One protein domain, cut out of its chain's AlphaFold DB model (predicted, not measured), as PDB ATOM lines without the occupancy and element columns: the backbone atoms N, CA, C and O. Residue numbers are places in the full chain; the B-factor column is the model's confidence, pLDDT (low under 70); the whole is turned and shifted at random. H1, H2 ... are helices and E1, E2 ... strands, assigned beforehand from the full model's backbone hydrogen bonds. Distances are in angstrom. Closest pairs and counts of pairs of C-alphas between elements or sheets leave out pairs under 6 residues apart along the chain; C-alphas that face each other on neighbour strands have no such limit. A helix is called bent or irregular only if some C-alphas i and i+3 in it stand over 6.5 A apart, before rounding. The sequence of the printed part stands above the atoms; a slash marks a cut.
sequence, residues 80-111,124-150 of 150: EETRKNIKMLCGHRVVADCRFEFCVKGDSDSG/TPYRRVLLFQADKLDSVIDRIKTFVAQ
ATOM      1  N   GLU A  80     113.816  88.567 110.807       59.25
ATOM      2  CA  GLU A  80     113.605  87.517 111.799       59.25
ATOM      3  C   GLU A  80     114.648  87.579 112.929       59.25
ATOM      4  O   GLU A  80     114.300  87.405 114.098       59.25
ATOM      5  N   GLU A  81     115.904  87.899 112.612       59.28
ATOM      6  CA  GLU A  81     116.985  88.085 113.584       59.28
ATOM      7  C   GLU A  81     116.753  89.344 114.432       59.28
ATOM      8  O   GLU A  81     116.887  89.319 115.657       59.28
ATOM      9  N   THR A  82     116.280  90.432 113.820       62.31
ATOM     10  CA  THR A  82     115.894  91.657 114.539       62.31
ATOM     11  C   THR A  82     114.720  91.399 115.491       62.31
ATOM     12  O   THR A  82     114.754  91.815 116.652       62.31
ATOM     13  N   ARG A  83     113.704  90.640 115.050       58.12
ATOM     14  CA  ARG A  83     112.572  90.202 115.890       58.12
ATOM     15  C   ARG A  83     113.037  89.295 117.035       58.12
ATOM     16  O   ARG A  83     112.563  89.465 118.159       58.12
ATOM     17  N   LYS A  84     113.978  88.371 116.794       57.25
ATOM     18  CA  LYS A  84     114.603  87.538 117.840       57.25
ATOM     19  C   LYS A  84     115.349  88.390 118.864       57.25
ATOM     20  O   LYS A  84     115.169  88.164 120.056       57.25
ATOM     21  N   ASN A  85     116.100  89.401 118.433       53.81
ATOM     22  CA  ASN A  85     116.850  90.289 119.326       53.81
ATOM     23  C   ASN A  85     115.935  91.170 120.195       53.81
ATOM     24  O   ASN A  85     116.147  91.263 121.404       53.81
ATOM     25  N   ILE A  86     114.856  91.727 119.630       56.25
ATOM     26  CA  ILE A  86     113.821  92.442 120.404       56.25
ATOM     27  C   ILE A  86     113.160  91.495 121.422       56.25
ATOM     28  O   ILE A  86     113.025  91.833 122.600       56.25
ATOM     29  N   LYS A  87     112.810  90.273 120.999       51.59
ATOM     30  CA  LYS A  87     112.224  89.242 121.871       51.59
ATOM     31  C   LYS A  87     113.181  88.794 122.986       51.59
ATOM     32  O   LYS A  87     112.726  88.541 124.098       51.59
ATOM     33  N   MET A  88     114.485  88.732 122.712       48.34
ATOM     34  CA  MET A  88     115.528  88.400 123.690       48.34
ATOM     35  C   MET A  88     115.665  89.498 124.755       48.34
ATOM     36  O   MET A  88     115.670  89.192 125.945       48.34
ATOM     37  N   LEU A  89     115.682  90.772 124.343       53.94
ATOM     38  CA  LEU A  89     115.715  91.932 125.247       53.94
ATOM     39  C   LEU A  89     114.493  92.008 126.180       53.94
ATOM     40  O   LEU A  89     114.605  92.503 127.300       53.94
ATOM     41  N   CYS A  90     113.342  91.480 125.757       51.53
ATOM     42  CA  CYS A  90     112.107  91.462 126.552       51.53
ATOM     43  C   CYS A  90     111.932  90.180 127.400       51.53
ATOM     44  O   CYS A  90     110.922  90.016 128.086       51.53
ATOM     45  N   GLY A  91     112.911  89.267 127.391       41.81
ATOM     46  CA  GLY A  91     112.802  87.888 127.886       41.81
ATOM     47  C   GLY A  91     112.719  87.660 129.407       41.81
ATOM     48  O   GLY A  91     112.982  86.539 129.845       41.81
ATOM     49  N   HIS A  92     112.387  88.662 130.232       40.88
ATOM     50  CA  HIS A  92     112.275  88.490 131.692       40.88
ATOM     51  C   HIS A  92     111.141  89.303 132.339       40.88
ATOM     52  O   HIS A  92     111.340  90.405 132.843       40.88
ATOM     53  N   ARG A  93     109.936  88.710 132.359       52.78
ATOM     54  CA  ARG A  93     108.745  89.118 133.142       52.78
ATOM     55  C   ARG A  93     108.431  90.627 133.158       52.78
ATOM     56  O   ARG A  93     107.919  91.144 134.153       52.78
ATOM     57  N   VAL A  94     108.692  91.322 132.054       55.34
ATOM     58  CA  VAL A  94     108.231  92.697 131.834       55.34
ATOM     59  C   VAL A  94     106.813  92.621 131.267       55.34
ATOM     60  O   VAL A  94     106.539  91.784 130.414       55.34
ATOM     61  N   VAL A  95     105.894  93.462 131.751       67.88
ATOM     62  CA  VAL A  95     104.541  93.554 131.156       67.88
ATOM     63  C   VAL A  95     104.576  94.336 129.833       67.88
ATOM     64  O   VAL A  95     103.689  94.181 129.003       67.88
ATOM     65  N   ALA A  96     105.622  95.146 129.634       81.31
ATOM     66  CA  ALA A  96     105.890  95.882 128.405       81.31
ATOM     67  C   ALA A  96     106.440  94.960 127.309       81.31
ATOM     68  O   ALA A  96     107.377  94.195 127.540       81.31
ATOM     69  N   ASP A  97     105.886  95.109 126.111       85.31
ATOM     70  CA  ASP A  97     106.273  94.424 124.880       85.31
ATOM     71  C   ASP A  97     107.573  94.971 124.278       85.31
ATOM     72  O   ASP A  97     108.278  94.251 123.577       85.31
ATOM     73  N   CYS A  98     107.902  96.235 124.560       85.12
ATOM     74  CA  CYS A  98     109.213  96.829 124.299       85.12
ATOM     75  C   CYS A  98     109.598  97.780 125.442       85.12
ATOM     76  O   CYS A  98     108.755  98.498 125.984       85.12
ATOM     77  N   ARG A  99     110.894  97.836 125.765       87.06
ATOM     78  CA  ARG A  99     111.483  98.800 126.702       87.06
ATOM     79  C   ARG A  99     112.815  99.299 126.158       87.06
ATOM     80  O   ARG A  99     113.665  98.490 125.803       87.06
ATOM     81  N   PHE A 100     113.018 100.612 126.168       88.25
ATOM     82  CA  PHE A 100     114.312 101.225 125.873       88.25
ATOM     83  C   PHE A 100     114.498 102.529 126.651       88.25
ATOM     84  O   PHE A 100     113.544 103.097 127.190       88.25
ATOM     85  N   GLU A 101     115.748 102.972 126.749       90.62
ATOM     86  CA  GLU A 101     116.161 104.152 127.510       90.62
ATOM     87  C   GLU A 101     117.098 104.999 126.645       90.62
ATOM     88  O   GLU A 101     117.941 104.449 125.936       90.62
ATOM     89  N   PHE A 102     116.950 106.324 126.685       87.38
ATOM     90  CA  PHE A 102     117.812 107.252 125.951       87.38
ATOM     91  C   PHE A 102     118.213 108.446 126.821       87.38
ATOM     92  O   PHE A 102     117.439 108.917 127.656       87.38
ATOM     93  N   CYS A 103     119.457 108.895 126.650       86.81
ATOM     94  CA  CYS A 103     120.017 110.035 127.370       86.81
ATOM     95  C   CYS A 103     119.432 111.335 126.816       86.81
ATOM     96  O   CYS A 103     119.411 111.516 125.601       86.81
ATOM     97  N   VAL A 104     119.018 112.242 127.701       86.56
ATOM     98  CA  VAL A 104     118.450 113.554 127.336       86.56
ATOM     99  C   VAL A 104     119.290 114.725 127.843       86.56
ATOM    100  O   VAL A 104     118.817 115.850 127.906       86.56
ATOM    101  N   LYS A 105     120.567 114.490 128.183       81.94
ATOM    102  CA  LYS A 105     121.487 115.527 128.695       81.94
ATOM    103  C   LYS A 105     121.677 116.719 127.737       81.94
ATOM    104  O   LYS A 105     122.059 117.792 128.187       81.94
ATOM    105  N   GLY A 106     121.451 116.522 126.437       76.06
ATOM    106  CA  GLY A 106     121.513 117.578 125.420       76.06
ATOM    107  C   GLY A 106     120.161 118.202 125.053       76.06
ATOM    108  O   GLY A 106     120.150 119.226 124.373       76.06
ATOM    109  N   ASP A 107     119.043 117.619 125.490       75.12
ATOM    110  CA  ASP A 107     117.708 118.111 125.151       75.12
ATOM    111  C   ASP A 107     117.305 119.192 126.158       75.12
ATOM    112  O   ASP A 107     117.357 118.982 127.369       75.12
ATOM    113  N   SER A 108     116.884 120.360 125.672       56.62
ATOM    114  CA  SER A 108     116.594 121.539 126.508       56.62
ATOM    115  C   SER A 108     115.250 121.477 127.255       56.62
ATOM    116  O   SER A 108     114.646 122.512 127.529       56.62
ATOM    117  N   ASP A 109     114.779 120.279 127.602       56.25
ATOM    118  CA  ASP A 109     113.591 120.097 128.429       56.25
ATOM    119  C   ASP A 109     113.953 120.215 129.911       56.25
ATOM    120  O   ASP A 109     114.536 119.306 130.510       56.25
ATOM    121  N   SER A 110     113.512 121.299 130.546       57.00
ATOM    122  CA  SER A 110     113.628 121.550 131.988       57.00
ATOM    123  C   SER A 110     112.695 120.665 132.840       57.00
ATOM    124  O   SER A 110     112.089 121.129 133.802       57.00
ATOM    125  N   GLY A 111     112.545 119.386 132.479       54.84
ATOM    126  CA  GLY A 111     111.620 118.434 133.103       54.84
ATOM    127  C   GLY A 111     112.061 117.907 134.473       54.84
ATOM    128  O   GLY A 111     111.281 117.236 135.142       54.84
ATOM    129  N   THR A 124     123.131 112.310 135.169       83.56
ATOM    130  CA  THR A 124     122.812 112.320 133.731       83.56
ATOM    131  C   THR A 124     121.367 111.849 133.522       83.56
ATOM    132  O   THR A 124     121.063 110.712 133.889       83.56
ATOM    133  N   PRO A 125     120.471 112.666 132.935       85.19
ATOM    134  CA  PRO A 125     119.066 112.305 132.788       85.19
ATOM    135  C   PRO A 125     118.845 111.299 131.650       85.19
ATOM    136  O   PRO A 125     119.352 111.463 130.537       85.19
ATOM    137  N   TYR A 126     118.019 110.287 131.920       87.25
ATOM    138  CA  TYR A 126     117.553 109.302 130.943       87.25
ATOM    139  C   TYR A 126     116.026 109.252 130.920       87.25
ATOM    140  O   TYR A 126     115.383 109.194 131.968       87.25
ATOM    141  N   ARG A 127     115.445 109.207 129.718       87.94
ATOM    142  CA  ARG A 127     114.026 108.898 129.514       87.94
ATOM    143  C   ARG A 127     113.866 107.416 129.209       87.94
ATOM    144  O   ARG A 127     114.622 106.861 128.414       87.94
ATOM    145  N   ARG A 128     112.869 106.783 129.828       89.69
ATOM    146  CA  ARG A 128     112.487 105.383 129.600       89.69
ATOM    147  C   ARG A 128     111.166 105.333 128.850       89.69
ATOM    148  O   ARG A 128     110.177 105.871 129.333       89.69
ATOM    149  N   VAL A 129     111.143 104.632 127.723       89.38
ATOM    150  CA  VAL A 129     109.914 104.326 126.984       89.38
ATOM    151  C   VAL A 129     109.514 102.887 127.282       89.38
ATOM    152  O   VAL A 129     110.352 101.981 127.270       89.38
ATOM    153  N   LEU A 130     108.228 102.691 127.564       90.31
ATOM    154  CA  LEU A 130     107.596 101.393 127.769       90.31
ATOM    155  C   LEU A 130     106.423 101.289 126.797       90.31
ATOM    156  O   LEU A 130     105.532 102.135 126.825       90.31
ATOM    157  N   LEU A 131     106.432 100.271 125.941       88.56
ATOM    158  CA  LEU A 131     105.344  99.988 125.011       88.56
ATOM    159  C   LEU A 131     104.554  98.782 125.514       88.56
ATOM    160  O   LEU A 131     105.148  97.767 125.868       88.56
ATOM    161  N   PHE A 132     103.230  98.881 125.504       88.56
ATOM    162  CA  PHE A 132     102.314  97.815 125.903       88.56
ATOM    163  C   PHE A 132     101.231  97.664 124.836       88.56
ATOM    164  O   PHE A 132     100.784  98.660 124.265       88.56
ATOM    165  N   GLN A 133     100.760  96.440 124.609       88.06
ATOM    166  CA  GLN A 133      99.427  96.231 124.040       88.06
ATOM    167  C   GLN A 133      98.353  96.773 125.010       88.06
ATOM    168  O   GLN A 133      98.512  96.694 126.230       88.06
ATOM    169  N   ALA A 134      97.285  97.371 124.471       89.38
ATOM    170  CA  ALA A 134      96.296  98.111 125.262       89.38
ATOM    171  C   ALA A 134      95.512  97.225 126.252       89.38
ATOM    172  O   ALA A 134      95.219  97.655 127.363       89.38
ATOM    173  N   ASP A 135      95.264  95.967 125.886       91.00
ATOM    174  CA  ASP A 135      94.634  94.928 126.714       91.00
ATOM    175  C   ASP A 135      95.406  94.616 128.011       91.00
ATOM    176  O   ASP A 135      94.838  94.116 128.981       91.00
ATOM    177  N   LYS A 136      96.703  94.937 128.069       87.94
ATOM    178  CA  LYS A 136      97.530  94.741 129.268       87.94
ATOM    179  C   LYS A 136      97.382  95.870 130.283       87.94
ATOM    180  O   LYS A 136      97.762  95.661 131.440       87.94
ATOM    181  N   LEU A 137      96.860  97.035 129.889       88.44
ATOM    182  CA  LEU A 137      96.851  98.243 130.716       88.44
ATOM    183  C   LEU A 137      96.061  98.048 132.018       88.44
ATOM    184  O   LEU A 137      96.584  98.359 133.088       88.44
ATOM    185  N   ASP A 138      94.875  97.444 131.953       90.56
ATOM    186  CA  ASP A 138      94.046  97.161 133.134       90.56
ATOM    187  C   ASP A 138      94.798  96.287 134.151       90.56
ATOM    188  O   ASP A 138      94.870  96.600 135.341       90.56
ATOM    189  N   SER A 139      95.486  95.247 133.664       89.31
ATOM    190  CA  SER A 139      96.291  94.350 134.505       89.31
ATOM    191  C   SER A 139      97.492  95.043 135.169       89.31
ATOM    192  O   SER A 139      97.954  94.605 136.226       89.31
ATOM    193  N   VAL A 140      98.013  96.119 134.564       89.38
ATOM    194  CA  VAL A 140      99.064  96.965 135.149       89.38
ATOM    195  C   VAL A 140      98.463  97.875 136.214       89.38
ATOM    196  O   VAL A 140      98.999  97.948 137.320       89.38
ATOM    197  N   ILE A 141      97.336  98.521 135.909       91.12
ATOM    198  CA  ILE A 141      96.620  99.415 136.822       91.12
ATOM    199  C   ILE A 141      96.227  98.673 138.105       91.12
ATOM    200  O   ILE A 141      96.480  99.174 139.200       91.12
ATOM    201  N   ASP A 142      95.679  97.462 138.003       92.56
ATOM    202  CA  ASP A 142      95.261  96.697 139.181       92.56
ATOM    203  C   ASP A 142      96.444  96.252 140.048       92.56
ATOM    204  O   ASP A 142      96.366  96.325 141.274       92.56
ATOM    205  N   ARG A 143      97.594  95.919 139.446       89.56
ATOM    206  CA  ARG A 143      98.839  95.671 140.197       89.56
ATOM    207  C   ARG A 143      99.329  96.917 140.932       89.56
ATOM    208  O   ARG A 143      99.782  96.797 142.068       89.56
ATOM    209  N   ILE A 144      99.230  98.098 140.314       90.75
ATOM    210  CA  ILE A 144      99.588  99.374 140.953       90.75
ATOM    211  C   ILE A 144      98.646  99.654 142.131       90.75
ATOM    212  O   ILE A 144      99.130  99.934 143.224       90.75
ATOM    213  N   LYS A 145      97.324  99.502 141.954       93.56
ATOM    214  CA  LYS A 145      96.340  99.640 143.045       93.56
ATOM    215  C   LYS A 145      96.662  98.703 144.213       93.56
ATOM    216  O   LYS A 145      96.703  99.152 145.351       93.56
ATOM    217  N   THR A 146      96.933  97.422 143.940       93.06
ATOM    218  CA  THR A 146      97.291  96.435 144.976       93.06
ATOM    219  C   THR A 146      98.598  96.775 145.695       93.06
ATOM    220  O   THR A 146      98.717  96.475 146.877       93.06
ATOM    221  N   PHE A 147      99.572  97.379 145.011       92.69
ATOM    222  CA  PHE A 147     100.841  97.789 145.616       92.69
ATOM    223  C   PHE A 147     100.706  99.051 146.482       92.69
ATOM    224  O   PHE A 147     101.305  99.118 147.547       92.69
ATOM    225  N   VAL A 148      99.912 100.035 146.049       91.38
ATOM    226  CA  VAL A 148      99.700 101.305 146.777       91.38
ATOM    227  C   VAL A 148      98.743 101.148 147.969       91.38
ATOM    228  O   VAL A 148      98.765 101.968 148.880       91.38
ATOM    229  N   ALA A 149      97.911 100.105 147.983       83.19
ATOM    230  CA  ALA A 149      96.988  99.799 149.081       83.19
ATOM    231  C   ALA A 149      97.599  98.938 150.215       83.19
ATOM    232  O   ALA A 149      96.843  98.422 151.041       83.19
ATOM    233  N   GLN A 150      98.927  98.749 150.228       54.78
ATOM    234  CA  GLN A 150      99.691  98.061 151.285       54.78
ATOM    235  C   GLN A 150     100.261  99.054 152.302       54.78
ATOM    236  O   GLN A 150     100.224  98.705 153.501       54.78
TER     237      GLN A 150
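AT A GLANCE: This is residues 80 to 111 and 124 to 150 of the 150 residues of the protein "Hypothetical protein" of Timema tahoe (UniProt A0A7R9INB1). An open, three-armed shape: a narrow ribbon of two antiparallel strands, E1 and E2, makes one arm, and the helices H1 and H2 make the other two, reaching away on different sides from the end of the ribbon where E1 begins and E2 ends. The helices stay apart from each other, and residues 80 to 85 of H1 and residues 141 to 150, of which 141 to 148 belong to H2, stick out free. The printed part has 59 residues, with two named helices and two named strands in the order H1, E1, E2, H2, of mixed class. It is only just loose, close to extended, with a radius of gyration of the C-alphas of 15.2 A, and its outline is flat, spanning 38 by 37 by 19 A.

HOW THE PARTS SIT: Helix H1, residues 80 to 89, is joined by a short link of 8 residues to strand E1, residues 98 to 103. The closest C-alphas of H1 and E1 are those of Ile 86 and Cys 98, 7.5 A apart. E1 and strand E2, residues 126 to 131, are antiparallel neighbours, with 164 degrees between their directions. The C-alphas of Glu 101 and Arg 128 face each other at 4.4 A. N 102 and O 127 are within hydrogen-bond range at 2.9 A, and so are N 131 and O 98 at 2.9 A. A tight link of 2 residues joins E2 to helix H2, residues 134 to 148. H1 is apart from E2 and from H2, and E1 is apart from H2. Every O i to N i+4 pair is within hydrogen-bond range in H1, and 9 of 11 are in H2. H2 is irregular, but only just: C-alphas 135 and 138 are 6.8 A apart.

IN THESE COORDINATES: H1 begins at C-alpha 80, at (113.605, 87.517, 111.799), and is 14.3 A long from first to last C-alpha. E1 begins at C-alpha 98, at (109.213, 96.829, 124.299), and is 17.3 A long. E2 is 16.5 A long. H2 is 22.0 A long and ends at C-alpha 148, at (99.700, 101.305, 146.777).

THE WHOLE: The two C-alphas farthest apart are those of Glu 80 and Gln 150, at 43.2 A. Without the stretches that stand free, the body has 43 residues and spans 34 by 24 by 12 A. Residues 112 to 123 are not printed, and C-alphas 111 and 124 are 12.8 A apart across the cut, which lies in the link from E1 to E2. Of the links that are printed whole, none is long. The mean pLDDT of the printed part is 76.0, and it is under 70 in residues 80 to 95, residues 108 to 111 and residue 150.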